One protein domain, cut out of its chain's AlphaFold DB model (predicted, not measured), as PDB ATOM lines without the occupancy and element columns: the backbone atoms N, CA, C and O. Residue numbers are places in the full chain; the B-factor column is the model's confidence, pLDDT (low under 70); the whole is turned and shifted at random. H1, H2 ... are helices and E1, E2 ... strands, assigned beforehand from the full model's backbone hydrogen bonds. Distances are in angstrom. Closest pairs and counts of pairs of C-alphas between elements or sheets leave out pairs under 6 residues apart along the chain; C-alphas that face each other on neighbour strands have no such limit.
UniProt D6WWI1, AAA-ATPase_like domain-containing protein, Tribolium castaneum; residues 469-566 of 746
ATOM      1  N   SER A 469       1.913 -60.020 -89.028       75.12
ATOM      2  CA  SER A 469       0.563 -59.853 -89.584       75.12
ATOM      3  C   SER A 469       0.198 -58.402 -89.917       75.12
ATOM      4  O   SER A 469      -0.890 -58.163 -90.433       75.12
ATOM      5  N   HIS A 470       1.062 -57.431 -89.605       79.94
ATOM      6  CA  HIS A 470       0.765 -55.995 -89.756       79.94
ATOM      7  C   HIS A 470       1.959 -55.165 -90.260       79.94
ATOM      8  O   HIS A 470       1.875 -53.934 -90.325       79.94
ATOM      9  N   GLY A 471       3.075 -55.823 -90.571       84.44
ATOM     10  CA  GLY A 471       4.271 -55.213 -91.128       84.44
ATOM     11  C   GLY A 471       4.071 -54.755 -92.568       84.44
ATOM     12  O   GLY A 471       3.045 -55.018 -93.197       84.44
ATOM     13  N   ILE A 472       5.060 -54.035 -93.081       85.56
ATOM     14  CA  ILE A 472       5.104 -53.617 -94.484       85.56
ATOM     15  C   ILE A 472       5.322 -54.866 -95.342       85.56
ATOM     16  O   ILE A 472       6.163 -55.700 -95.019       85.56
ATOM     17  N   GLN A 473       4.566 -55.016 -96.427       81.56
ATOM     18  CA  GLN A 473       4.673 -56.172 -97.316       81.56
ATOM     19  C   GLN A 473       4.690 -55.715 -98.783       81.56
ATOM     20  O   GLN A 473       3.842 -54.899 -99.139       81.56
ATOM     21  N   PRO A 474       5.591 -56.243 -99.640       83.81
ATOM     22  CA  PRO A 474       6.710 -57.142 -99.319       83.81
ATOM     23  C   PRO A 474       7.994 -56.373 -98.922       83.81
ATOM     24  O   PRO A 474       8.726 -55.888 -99.787       83.81
ATOM     25  N   LEU A 475       8.306 -56.287 -97.619       89.50
ATOM     26  CA  LEU A 475       9.474 -55.541 -97.108       89.50
ATOM     27  C   LEU A 475      10.819 -56.146 -97.542       89.50
ATOM     28  O   LEU A 475      11.754 -55.412 -97.855       89.50
ATOM     29  N   ASN A 476      10.914 -57.474 -97.633       88.88
ATOM     30  CA  ASN A 476      12.124 -58.153 -98.104       88.88
ATOM     31  C   ASN A 476      12.543 -57.734 -99.523       88.88
ATOM     32  O   ASN A 476      13.736 -57.626 -99.805       88.88
ATOM     33  N   LYS A 477      11.580 -57.464-100.415       91.00
ATOM     34  CA  LYS A 477      11.876 -56.970-101.766       91.00
ATOM     35  C   LYS A 477      12.399 -55.537-101.743       91.00
ATOM     36  O   LYS A 477      13.344 -55.235-102.458       91.00
ATOM     37  N   LEU A 478      11.852 -54.684-100.878       93.25
ATOM     38  CA  LEU A 478      12.339 -53.311-100.700       93.25
ATOM     39  C   LEU A 478      13.775 -53.291-100.157       93.25
ATOM     40  O   LEU A 478      14.602 -52.509-100.608       93.25
ATOM     41  N   PHE A 479      14.128 -54.223 -99.271       92.75
ATOM     42  CA  PHE A 479      15.504 -54.390 -98.790       92.75
ATOM     43  C   PHE A 479      16.493 -54.946 -99.826       92.75
ATOM     44  O   PHE A 479      17.697 -55.015 -99.549       92.75
ATOM     45  N   ALA A 480      16.018 -55.365-101.001       90.38
ATOM     46  CA  ALA A 480      16.874 -55.739-102.120       90.38
ATOM     47  C   ALA A 480      17.261 -54.541-103.004       90.38
ATOM     48  O   ALA A 480      18.241 -54.659-103.737       90.38
ATOM     49  N   VAL A 481      16.529 -53.423-102.920       92.44
ATOM     50  CA  VAL A 481      16.753 -52.211-103.720       92.44
ATOM     51  C   VAL A 481      18.025 -51.493-103.258       92.44
ATOM     52  O   VAL A 481      18.242 -51.298-102.056       92.44
ATOM     53  N   GLU A 482      18.881 -51.127-104.214       88.88
ATOM     54  CA  GLU A 482      20.117 -50.372-103.963       88.88
ATOM     55  C   GLU A 482      19.787 -48.970-103.411       88.88
ATOM     56  O   GLU A 482      18.732 -48.417-103.710       88.88
ATOM     57  N   GLY A 483      20.613 -48.430-102.509       89.94
ATOM     58  CA  GLY A 483      20.289 -47.226-101.729       89.94
ATOM     59  C   GLY A 483      19.496 -47.520-100.447       89.94
ATOM     60  O   GLY A 483      19.972 -47.224 -99.347       89.94
ATOM     61  N   LEU A 484      18.339 -48.202-100.534       93.69
ATOM     62  CA  LEU A 484      17.632 -48.675 -99.328       93.69
ATOM     63  C   LEU A 484      18.512 -49.644 -98.545       93.69
ATOM     64  O   LEU A 484      18.759 -49.453 -97.352       93.69
ATOM     65  N   ARG A 485      19.021 -50.676 -99.224       91.06
ATOM     66  CA  ARG A 485      19.829 -51.714 -98.583       91.06
ATOM     67  C   ARG A 485      21.034 -51.142 -97.834       91.06
ATOM     68  O   ARG A 485      21.358 -51.652 -96.762       91.06
ATOM     69  N   ASP A 486      21.650 -50.081 -98.346       87.69
ATOM     70  CA  ASP A 486      22.819 -49.449 -97.728       87.69
ATOM     71  C   ASP A 486      22.458 -48.727 -96.425       87.69
ATOM     72  O   ASP A 486      23.117 -48.938 -95.402       87.69
ATOM     73  N   LYS A 487      21.350 -47.967 -96.404       89.50
ATOM     74  CA  LYS A 487      20.839 -47.342 -95.170       89.50
ATOM     75  C   LYS A 487      20.490 -48.382 -94.103       89.50
ATOM     76  O   LYS A 487      20.817 -48.201 -92.930       89.50
ATOM     77  N   PHE A 488      19.852 -49.487 -94.499       89.69
ATOM     78  CA  PHE A 488      19.517 -50.574 -93.570       89.69
ATOM     79  C   PHE A 488      20.753 -51.344 -93.106       89.69
ATOM     80  O   PHE A 488      20.832 -51.734 -91.942       89.69
ATOM     81  N   SER A 489      21.753 -51.518 -93.969       83.25
ATOM     82  CA  SER A 489      23.036 -52.073 -93.547       83.25
ATOM     83  C   SER A 489      23.653 -51.204 -92.451       83.25
ATOM     84  O   SER A 489      24.036 -51.743 -91.420       83.25
ATOM     85  N   CYS A 490      23.665 -49.878 -92.627       80.25
ATOM     86  CA  CYS A 490      24.161 -48.925 -91.631       80.25
ATOM     87  C   CYS A 490      23.403 -49.024 -90.295       80.25
ATOM     88  O   CYS A 490      24.038 -49.211 -89.261       80.25
ATOM     89  N   ILE A 491      22.060 -49.011 -90.270       84.94
ATOM     90  CA  ILE A 491      21.332 -49.094 -88.985       84.94
ATOM     91  C   ILE A 491      21.585 -50.418 -88.250       84.94
ATOM     92  O   ILE A 491      21.700 -50.437 -87.024       84.94
ATOM     93  N   ILE A 492      21.714 -51.526 -88.985       82.00
ATOM     94  CA  ILE A 492      21.987 -52.850 -88.414       82.00
ATOM     95  C   ILE A 492      23.418 -52.917 -87.850       82.00
ATOM     96  O   ILE A 492      23.649 -53.541 -86.811       82.00
ATOM     97  N   THR A 493      24.395 -52.289 -88.511       73.56
ATOM     98  CA  THR A 493      25.817 -52.362 -88.132       73.56
ATOM     99  C   THR A 493      26.253 -51.269 -87.164       73.56
ATOM    100  O   THR A 493      27.116 -51.510 -86.324       73.56
ATOM    101  N   GLU A 494      25.664 -50.084 -87.211       77.06
ATOM    102  CA  GLU A 494      26.025 -48.945 -86.359       77.06
ATOM    103  C   GLU A 494      25.068 -48.791 -85.175       77.06
ATOM    104  O   GLU A 494      25.442 -48.236 -84.142       77.06
ATOM    105  N   GLY A 495      23.862 -49.357 -85.278       76.31
ATOM    106  CA  GLY A 495      22.807 -49.268 -84.268       76.31
ATOM    107  C   GLY A 495      21.941 -48.017 -84.400       76.31
ATOM    108  O   GLY A 495      20.922 -47.915 -83.728       76.31
ATOM    109  N   THR A 496      22.308 -47.080 -85.270       87.69
ATOM    110  CA  THR A 496      21.542 -45.864 -85.548       87.69
ATOM    111  C   THR A 496      21.605 -45.526 -87.026       87.69
ATOM    112  O   THR A 496      22.575 -45.868 -87.691       87.69
ATOM    113  N   VAL A 497      20.599 -44.815 -87.527       90.69
ATOM    114  CA  VAL A 497      20.633 -44.209 -88.859       90.69
ATOM    115  C   VAL A 497      20.257 -42.746 -88.762       90.69
ATOM    116  O   VAL A 497      19.361 -42.357 -88.012       90.69
ATOM    117  N   THR A 498      20.974 -41.944 -89.530       92.19
ATOM    118  CA  THR A 498      20.702 -40.526 -89.689       92.19
ATOM    119  C   THR A 498      19.812 -40.315 -90.903       92.19
ATOM    120  O   THR A 498      20.142 -40.758 -92.000       92.19
ATOM    121  N   VAL A 499      18.710 -39.600 -90.699       92.25
ATOM    122  CA  VAL A 499      17.839 -39.111 -91.766       92.25
ATOM    123  C   VAL A 499      18.039 -37.613 -91.896       92.25
ATOM    124  O   VAL A 499      17.697 -36.848 -90.991       92.25
ATOM    125  N   GLU A 500      18.609 -37.201 -93.021       91.69
ATOM    126  CA  GLU A 500      18.816 -35.795 -93.356       91.69
ATOM    127  C   GLU A 500      17.564 -35.199 -93.997       91.69
ATOM    128  O   GLU A 500      16.823 -35.895 -94.691       91.69
ATOM    129  N   LYS A 501      17.350 -33.896 -93.781       88.94
ATOM    130  CA  LYS A 501      16.207 -33.128 -94.307       88.94
ATOM    131  C   LYS A 501      14.870 -33.852 -94.069       88.94
ATOM    132  O   LYS A 501      14.157 -34.169 -95.022       88.94
ATOM    133  N   PRO A 502      14.535 -34.153 -92.803       86.25
ATOM    134  CA  PRO A 502      13.299 -34.846 -92.485       86.25
ATOM    135  C   PRO A 502      12.079 -34.058 -92.975       86.25
ATOM    136  O   PRO A 502      12.051 -32.827 -92.943       86.25
ATOM    137  N   VAL A 503      11.056 -34.781 -93.418       83.88
ATOM    138  CA  VAL A 503       9.833 -34.213 -93.975       83.88
ATOM    139  C   VAL A 503       8.807 -34.099 -92.855       83.88
ATOM    140  O   VAL A 503       8.073 -35.034 -92.550       83.88
ATOM    141  N   ASP A 504       8.711 -32.917 -92.245       71.94
ATOM    142  CA  ASP A 504       7.684 -32.637 -91.223       71.94
ATOM    143  C   ASP A 504       6.251 -32.621 -91.808       71.94
ATOM    144  O   ASP A 504       5.247 -32.691 -91.090       71.94
ATOM    145  N   LYS A 505       6.150 -32.464 -93.134       73.56
ATOM    146  CA  LYS A 505       4.918 -32.213 -93.883       73.56
ATOM    147  C   LYS A 505       4.906 -33.018 -95.185       73.56
ATOM    148  O   LYS A 505       5.372 -32.536 -96.211       73.56
ATOM    149  N   LEU A 506       4.340 -34.225 -95.139       79.81
ATOM    150  CA  LEU A 506       4.135 -35.088 -96.312       79.81
ATOM    151  C   LEU A 506       3.286 -34.377 -97.372       79.81
ATOM    152  O   LEU A 506       2.166 -34.001 -97.083       79.81
ATOM    153  N   THR A 507       3.757 -34.201 -98.598       82.94
ATOM    154  CA  THR A 507       2.980 -33.582 -99.695       82.94
ATOM    155  C   THR A 507       2.534 -34.649-100.708       82.94
ATOM    156  O   THR A 507       3.021 -35.778-100.625       82.94
ATOM    157  N   PRO A 508       1.628 -34.354-101.665       85.00
ATOM    158  CA  PRO A 508       1.296 -35.306-102.731       85.00
ATOM    159  C   PRO A 508       2.530 -35.832-103.482       85.00
ATOM    160  O   PRO A 508       2.569 -37.007-103.829       85.00
ATOM    161  N   GLU A 509       3.551 -34.995-103.666       87.44
ATOM    162  CA  GLU A 509       4.833 -35.349-104.282       87.44
ATOM    163  C   GLU A 509       5.598 -36.369-103.427       87.44
ATOM    164  O   GLU A 509       6.058 -37.384-103.934       87.44
ATOM    165  N   HIS A 510       5.647 -36.184-102.106       89.62
ATOM    166  CA  HIS A 510       6.239 -37.181-101.208       89.62
ATOM    167  C   HIS A 510       5.471 -38.517-101.235       89.62
ATOM    168  O   HIS A 510       6.071 -39.585-101.142       89.62
ATOM    169  N   VAL A 511       4.140 -38.493-101.386       88.50
ATOM    170  CA  VAL A 511       3.362 -39.733-101.563       88.50
ATOM    171  C   VAL A 511       3.738 -40.423-102.877       88.50
ATOM    172  O   VAL A 511       3.867 -41.643-102.877       88.50
ATOM    173  N   MET A 512       3.970 -39.671-103.959       89.25
ATOM    174  CA  MET A 512       4.481 -40.225-105.221       89.25
ATOM    175  C   MET A 512       5.855 -40.874-105.038       89.25
ATOM    176  O   MET A 512       6.006 -42.030-105.410       89.25
ATOM    177  N   ILE A 513       6.800 -40.196-104.378       91.88
ATOM    178  CA  ILE A 513       8.131 -40.751-104.063       91.88
ATOM    179  C   ILE A 513       7.994 -42.068-103.286       91.88
ATOM    180  O   ILE A 513       8.627 -43.068-103.617       91.88
ATOM    181  N   LEU A 514       7.126 -42.115-102.268       92.00
ATOM    182  CA  LEU A 514       6.867 -43.358-101.538       92.00
ATOM    183  C   LEU A 514       6.257 -44.436-102.441       92.00
ATOM    184  O   LEU A 514       6.664 -45.588-102.339       92.00
ATOM    185  N   MET A 515       5.307 -44.099-103.317       90.81
ATOM    186  CA  MET A 515       4.740 -45.057-104.274       90.81
ATOM    187  C   MET A 515       5.801 -45.605-105.227       90.81
ATOM    188  O   MET A 515       5.834 -46.812-105.445       90.81
ATOM    189  N   GLU A 516       6.686 -44.748-105.733       91.62
ATOM    190  CA  GLU A 516       7.820 -45.138-106.571       91.62
ATOM    191  C   GLU A 516       8.719 -46.127-105.836       91.62
ATOM    192  O   GLU A 516       8.990 -47.195-106.370       91.62
ATOM    193  N   VAL A 517       9.072 -45.868-104.571       92.94
ATOM    194  CA  VAL A 517       9.810 -46.837-103.741       92.94
ATOM    195  C   VAL A 517       9.043 -48.159-103.602       92.94
ATOM    196  O   VAL A 517       9.628 -49.232-103.754       92.94
ATOM    197  N   MET A 518       7.731 -48.110-103.338       91.88
ATOM    198  CA  MET A 518       6.897 -49.307-103.144       91.88
ATOM    199  C   MET A 518       6.747 -50.156-104.419       91.88
ATOM    200  O   MET A 518       6.537 -51.369-104.311       91.88
ATOM    201  N   LEU A 519       6.913 -49.557-105.606       91.69
ATOM    202  CA  LEU A 519       6.982 -50.260-106.896       91.69
ATOM    203  C   LEU A 519       8.273 -51.081-107.072       91.69
ATOM    204  O   LEU A 519       8.362 -51.852-108.023       91.69
ATOM    205  N   GLN A 520       9.224 -50.994-106.132       91.12
ATOM    206  CA  GLN A 520      10.491 -51.740-106.121       91.12
ATOM    207  C   GLN A 520      11.364 -51.454-107.357       91.12
ATOM    208  O   GLN A 520      11.655 -52.371-108.132       91.12
ATOM    209  N   PRO A 521      11.801 -50.197-107.549       90.06
ATOM    210  CA  PRO A 521      12.735 -49.853-108.612       90.06
ATOM    211  C   PRO A 521      14.081 -50.548-108.367       90.06
ATOM    212  O   PRO A 521      14.347 -51.069-107.284       90.06
ATOM    213  N   SER A 522      14.954 -50.570-109.373       88.25
ATOM    214  CA  SER A 522      16.280 -51.187-109.233       88.25
ATOM    215  C   SER A 522      17.178 -50.457-108.230       88.25
ATOM    216  O   SER A 522      17.976 -51.091-107.542       88.25
ATOM    217  N   GLU A 523      17.031 -49.139-108.140       92.62
ATOM    218  CA  GLU A 523      17.841 -48.244-107.319       92.62
ATOM    219  C   GLU A 523      16.961 -47.092-106.830       92.62
ATOM    220  O   GLU A 523      16.004 -46.708-107.508       92.62
ATOM    221  N   VAL A 524      17.280 -46.552-105.654       94.88
ATOM    222  CA  VAL A 524      16.690 -45.311-105.146       94.88
ATOM    223  C   VAL A 524      17.781 -44.382-104.633       94.88
ATOM    224  O   VAL A 524      18.801 -44.834-104.113       94.88
ATOM    225  N   ASP A 525      17.550 -43.078-104.739       94.12
ATOM    226  CA  ASP A 525      18.456 -42.082-104.174       94.12
ATOM    227  C   ASP A 525      18.256 -41.886-102.655       94.12
ATOM    228  O   ASP A 525      17.394 -42.493-102.005       94.12
ATOM    229  N   ASP A 526      19.076 -41.009-102.073       92.06
ATOM    230  CA  ASP A 526      19.035 -40.683-100.647       92.06
ATOM    231  C   ASP A 526      17.718 -40.033-100.198       92.06
ATOM    232  O   ASP A 526      17.300 -40.249 -99.061       92.06
ATOM    233  N   GLU A 527      17.055 -39.245-101.048       92.31
ATOM    234  CA  GLU A 527      15.787 -38.588-100.711       92.31
ATOM    235  C   GLU A 527      14.668 -39.624-100.574       92.31
ATOM    236  O   GLU A 527      13.977 -39.670 -99.549       92.31
ATOM    237  N   HIS A 528      14.564 -40.522-101.554       94.44
ATOM    238  CA  HIS A 528      13.642 -41.655-101.544       94.44
ATOM    239  C   HIS A 528      13.878 -42.547-100.321       94.44
ATOM    240  O   HIS A 528      12.937 -42.895 -99.596       94.44
ATOM    241  N   ALA A 529      15.142 -42.880-100.044       94.50
ATOM    242  CA  ALA A 529      15.505 -43.713 -98.905       94.50
ATOM    243  C   ALA A 529      15.176 -43.040 -97.562       94.50
ATOM    244  O   ALA A 529      14.590 -43.670 -96.677       94.50
ATOM    245  N   ASN A 530      15.490 -41.752 -97.410       93.94
ATOM    246  CA  ASN A 530      15.204 -40.979 -96.200       93.94
ATOM    247  C   ASN A 530      13.697 -40.845 -95.941       93.94
ATOM    248  O   ASN A 530      13.260 -40.924 -94.786       93.94
ATOM    249  N   LEU A 531      12.894 -40.675 -96.993       93.25
ATOM    250  CA  LEU A 531      11.439 -40.629 -96.881       93.25
ATOM    251  C   LEU A 531      10.856 -42.000 -96.509       93.25
ATOM    252  O   LEU A 531       9.988 -42.091 -95.638       93.25
ATOM    253  N   PHE A 532      11.380 -43.081 -97.089       94.31
ATOM    254  CA  PHE A 532      10.981 -44.441 -96.726       94.31
ATOM    255  C   PHE A 532      11.336 -44.787 -95.268       94.31
ATOM    256  O   PHE A 532      10.524 -45.388 -94.562       94.31
ATOM    257  N   LEU A 533      12.497 -44.351 -94.766       94.00
ATOM    258  CA  LEU A 533      12.867 -44.509 -93.352       94.00
ATOM    259  C   LEU A 533      11.901 -43.769 -92.413       94.00
ATOM    260  O   LEU A 533      11.528 -44.305 -91.367       94.00
ATOM    261  N   GLN A 534      11.455 -42.564 -92.785       91.75
ATOM    262  CA  GLN A 534      10.423 -41.832 -92.038       91.75
ATOM    263  C   GLN A 534       9.084 -42.571 -92.044       91.75
ATOM    264  O   GLN A 534       8.469 -42.735 -90.990       91.75
ATOM    265  N   TYR A 535       8.669 -43.096 -93.200       92.31
ATOM    266  CA  TYR A 535       7.482 -43.938 -93.296       92.31
ATOM    267  C   TYR A 535       7.591 -45.167 -92.378       92.31
ATOM    268  O   TYR A 535       6.681 -45.448 -91.600       92.31
ATOM    269  N   MET A 536       8.730 -45.863 -92.371       93.50
ATOM    270  CA  MET A 536       8.965 -46.996 -91.470       93.50
ATOM    271  C   MET A 536       8.929 -46.602 -89.986       93.50
ATOM    272  O   MET A 536       8.382 -47.351 -89.169       93.50
ATOM    273  N   LYS A 537       9.429 -45.413 -89.629       92.75
ATOM    274  CA  LYS A 537       9.317 -44.857 -88.271       92.75
ATOM    275  C   LYS A 537       7.856 -44.672 -87.867       92.75
ATOM    276  O   LYS A 537       7.464 -45.119 -86.790       92.75
ATOM    277  N   ASP A 538       7.024 -44.099 -88.731       89.56
ATOM    278  CA  ASP A 538       5.582 -43.948 -88.479       89.56
ATOM    279  C   ASP A 538       4.847 -45.297 -88.389       89.56
ATOM    280  O   ASP A 538       3.870 -45.445 -87.653       89.56
ATOM    281  N   ARG A 539       5.365 -46.331 -89.061       91.00
ATOM    282  CA  ARG A 539       4.879 -47.719 -88.967       91.00
ATOM    283  C   ARG A 539       5.385 -48.477 -87.731       91.00
ATOM    284  O   ARG A 539       4.962 -49.613 -87.514       91.00
ATOM    285  N   GLY A 540       6.226 -47.857 -86.899       92.75
ATOM    286  CA  GLY A 540       6.701 -48.414 -85.629       92.75
ATOM    287  C   GLY A 540       7.982 -49.242 -85.725       92.75
ATOM    288  O   GLY A 540       8.341 -49.904 -84.754       92.75
ATOM    289  N   TYR A 541       8.692 -49.217 -86.854       94.31
ATOM    290  CA  TYR A 541       9.971 -49.926 -86.998       94.31
ATOM    291  C   TYR A 541      11.130 -49.218 -86.292       94.31
ATOM    292  O   TYR A 541      12.139 -49.852 -85.990       94.31
ATOM    293  N   PHE A 542      10.985 -47.918 -86.024       94.38
ATOM    294  CA  PHE A 542      12.033 -47.089 -85.440       94.38
ATOM    295  C   PHE A 542      11.520 -46.233 -84.285       94.38
ATOM    296  O   PHE A 542      10.384 -45.758 -84.299       94.38
ATOM    297  N   ASN A 543      12.401 -45.997 -83.317       93.69
ATOM    298  CA  ASN A 543      12.273 -44.946 -82.318       93.69
ATOM    299  C   ASN A 543      13.106 -43.734 -82.752       93.69
ATOM    300  O   ASN A 543      14.208 -43.902 -83.279       93.69
ATOM    301  N   ILE A 544      12.627 -42.522 -82.474       91.88
ATOM    302  CA  ILE A 544      13.435 -41.304 -82.600       91.88
ATOM    303  C   ILE A 544      14.169 -41.039 -81.283       91.88
ATOM    304  O   ILE A 544      13.567 -41.109 -80.210       91.88
ATOM    305  N   ILE A 545      15.474 -40.774 -81.354       90.69
ATOM    306  CA  ILE A 545      16.304 -40.478 -80.170       90.69
ATOM    307  C   ILE A 545      16.887 -39.069 -80.187       90.69
ATOM    308  O   ILE A 545      17.104 -38.499 -79.120       90.69
ATOM    309  N   GLU A 546      17.078 -38.486 -81.371       90.81
ATOM    310  CA  GLU A 546      17.502 -37.098 -81.534       90.81
ATOM    311  C   GLU A 546      16.711 -36.442 -82.664       90.81
ATOM    312  O   GLU A 546      16.464 -37.056 -83.710       90.81
ATOM    313  N   ARG A 547      16.319 -35.183 -82.443       89.38
ATOM    314  CA  ARG A 547      15.536 -34.386 -83.386       89.38
ATOM    315  C   ARG A 547      16.127 -32.987 -83.521       89.38
ATOM    316  O   ARG A 547      16.034 -32.183 -82.600       89.38
ATOM    317  N   ASN A 548      16.665 -32.694 -84.699       87.12
ATOM    318  CA  ASN A 548      17.137 -31.375 -85.104       87.12
ATOM    319  C   ASN A 548      16.407 -30.934 -86.379       87.12
ATOM    320  O   ASN A 548      15.933 -31.768 -87.146       87.12
ATOM    321  N   ARG A 549      16.374 -29.622 -86.656       82.88
ATOM    322  CA  ARG A 549      15.684 -29.063 -87.841       82.88
ATOM    323  C   ARG A 549      16.105 -29.701 -89.170       82.88
ATOM    324  O   ARG A 549      15.297 -29.779 -90.083       82.88
ATOM    325  N   ASN A 550      17.358 -30.139 -89.272       88.69
ATOM    326  CA  ASN A 550      17.922 -30.676 -90.510       88.69
ATOM    327  C   ASN A 550      18.152 -32.190 -90.462       88.69
ATOM    328  O   ASN A 550      18.553 -32.764 -91.471       88.69
ATOM    329  N   GLN A 551      17.960 -32.828 -89.306       92.88
ATOM    330  CA  GLN A 551      18.396 -34.203 -89.096       92.88
ATOM    331  C   GLN A 551      17.605 -34.876 -87.980       92.88
ATOM    332  O   GLN A 551      17.498 -34.335 -86.879       92.88
ATOM    333  N   HIS A 552      17.124 -36.087 -88.238       92.81
ATOM    334  CA  HIS A 552      16.615 -36.989 -87.209       92.81
ATOM    335  C   HIS A 552      17.534 -38.207 -87.078       92.81
ATOM    336  O   HIS A 552      18.076 -38.689 -88.074       92.81
ATOM    337  N   VAL A 553      17.686 -38.723 -85.857       93.31
ATOM    338  CA  VAL A 553      18.431 -39.963 -85.597       93.31
ATOM    339  C   VAL A 553      17.471 -41.038 -85.113       93.31
ATOM    340  O   VAL A 553      16.756 -40.859 -84.119       93.31
ATOM    341  N   TYR A 554      17.467 -42.158 -85.830       94.56
ATOM    342  CA  TYR A 554      16.596 -43.300 -85.586       94.56
ATOM    343  C   TYR A 554      17.378 -44.504 -85.071       94.56
ATOM    344  O   TYR A 554      18.527 -44.731 -85.444       94.56
ATOM    345  N   VAL A 555      16.713 -45.295 -84.233       92.62
ATOM    346  CA  VAL A 555      17.195 -46.567 -83.683       92.62
ATOM    347  C   VAL A 555      16.079 -47.603 -83.768       92.62
ATOM    348  O   VAL A 555      14.897 -47.254 -83.745       92.62
ATOM    349  N   ILE A 556      16.432 -48.884 -83.845       91.94
ATOM    350  CA  ILE A 556      15.447 -49.964 -83.738       91.94
ATOM    351  C   ILE A 556      14.968 -50.034 -82.270       91.94
ATOM    352  O   ILE A 556      15.804 -50.140 -81.374       91.94
ATOM    353  N   PRO A 557      13.656 -49.925 -81.993       91.12
ATOM    354  CA  PRO A 557      13.121 -49.638 -80.657       91.12
ATOM    355  C   PRO A 557      13.289 -50.790 -79.665       91.12
ATOM    356  O   PRO A 557      13.508 -50.564 -78.477       91.12
ATOM    357  N   ASN A 558      13.111 -52.020 -80.137       89.31
ATOM    358  CA  ASN A 558      12.945 -53.198 -79.303       89.31
ATOM    359  C   ASN A 558      13.168 -54.472 -80.117       89.31
ATOM    360  O   ASN A 558      13.372 -54.418 -81.333       89.31
ATOM    361  N   GLY A 559      13.094 -55.617 -79.441       82.19
ATOM    362  CA  GLY A 559      13.405 -56.883 -80.072       82.19
ATOM    363  C   GLY A 559      12.402 -57.353 -81.111       82.19
ATOM    364  O   GLY A 559      12.780 -57.945 -82.116       82.19
ATOM    365  N   GLU A 560      11.141 -56.974 -80.939       87.06
ATOM    366  CA  GLU A 560      10.080 -57.249 -81.902       87.06
ATOM    367  C   GLU A 560      10.343 -56.606 -83.277       87.06
ATOM    368  O   GLU A 560      10.206 -57.269 -84.309       87.06
ATOM    369  N   ALA A 561      10.753 -55.333 -83.305       89.69
ATOM    370  CA  ALA A 561      11.110 -54.643 -84.545       89.69
ATOM    371  C   ALA A 561      12.442 -55.145 -85.125       89.69
ATOM    372  O   ALA A 561      12.584 -55.246 -86.344       89.69
ATOM    373  N   THR A 562      13.415 -55.481 -84.270       85.94
ATOM    374  CA  THR A 562      14.690 -56.068 -84.703       85.94
ATOM    375  C   THR A 562      14.473 -57.386 -85.436       85.94
ATOM    376  O   THR A 562      14.979 -57.535 -86.546       85.94
ATOM    377  N   ASP A 563      13.703 -58.314 -84.867       80.00
ATOM    378  CA  ASP A 563      13.458 -59.622 -85.480       80.00
ATOM    379  C   ASP A 563      12.788 -59.485 -86.849       80.00
ATOM    380  O   ASP A 563      13.187 -60.144 -87.815       80.00
ATOM    381  N   GLU A 564      11.804 -58.589 -86.963       87.88
ATOM    382  CA  GLU A 564      11.152 -58.296 -88.236       87.88
ATOM    383  C   GLU A 564      12.159 -57.746 -89.257       87.88
ATOM    384  O   GLU A 564      12.295 -58.301 -90.345       87.88
ATOM    385  N   ILE A 565      12.921 -56.701 -88.914       88.31
ATOM    386  CA  ILE A 565      13.886 -56.094 -89.845       88.31
ATOM    387  C   ILE A 565      14.934 -57.118 -90.282       88.31
ATOM    388  O   ILE A 565      15.180 -57.266 -91.477       88.31
ATOM    389  N   LEU A 566      15.540 -57.845 -89.342       83.31
ATOM    390  CA  LEU A 566      16.602 -58.802 -89.653       83.31
ATOM    391  C   LEU A 566      16.086 -59.985 -90.477       83.31
ATOM    392  O   LEU A 566      16.771 -60.417 -91.404       83.31
TER     393      LEU A 566
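What this domain is: This is residues 469 to 566 of the 746 residues of the protein "AAA-ATPase_like domain-containing protein" of Tribolium castaneum (UniProt D6WWI1). A small three-stranded sheet has one helix, H4, packed across one of its faces, and H4 lies near the middle of the rounded whole. H3 packs crosswise on H4 through residues 528 to 532, H2 grazes the sheet from the E1 side, and the short H1 and the last helix H5 are near each other, off the sheet. The printed part has 98 residues, with five named helices and three named strands in the order H1 H2 E1 H3 H4 E2 E3 H5. The sheet runs E1 E3 E2, antiparallel throughout, and the class is mixed, helices and strands. The whole is compact, with a radius of gyration of the C-alphas of 12.6 A and spans of 31 by 31 by 24 A.

Where its parts are: H1 is residues 475 to 478, beginning at C-alpha 475 at (9.474, -55.541, -97.108). H2 follows at residues 484 to 494, 15.5 A long, and the strand E1 at residues 497 to 500. H3 is residues 508 to 518, 15.1 A, and H4 residues 526 to 538, 18.4 A, beginning at C-alpha 526 at (19.035, -40.683, -100.647). E2 is residues 543 to 548, 14.7 A, and E3 residues 551 to 555, 13.6 A. H5 is residues 559 to 566, ending at C-alpha 566 at (16.602, -58.802, -89.653).

How they stand to each other: E1 and E3 are antiparallel neighbours at 159 degrees, with N 497 and O 554 2.9 A apart, within hydrogen-bond range. E2 and E3 form a hairpin, antiparallel at 163 degrees, with N 545 and O 553 within range at 3.0 A. H4 is on one face of the sheet at a height of 9.1 A, in two layers, helix on sheet; its closest C-alphas to E1 are those of Asn 530 and Val 499, 5.5 A apart. It is over E1 and, only just, over E3, with 3 of its C-alphas there; on the local plane it runs only just across the strands, at 63 degrees to E1. E1, H3 H4 and E2 make a split strand-helix-strand unit, two strands running the same way with E3 between them, and its crossover is right-handed. H3 touches H4 with residues 528 to 532 of H4 alone, about perpendicular at 89 degrees, the closest C-alphas being those of Ile 513 and His 528, 6.1 A. H2 only grazes the sheet, with its residues 487 to 494. H2 and H4 are close but not clearly touching, the C-alphas of Leu 484 and Ala 529 being 5.4 A apart. H5 is near H1 and H2. In H2, H3, H4 and H5 each O i to N i+4 pair is within hydrogen-bond range; H1 is too short for one.

The domain as a whole: The two C-alphas farthest apart are those of Ser 469 and Arg 549, 34.3 A. The printed part has no cut. The links E1 to H3 and H3 to H4, 7 residues each, are short; the others are tight. The mean pLDDT of the printed part is 88.7, and no printed residue is under 70.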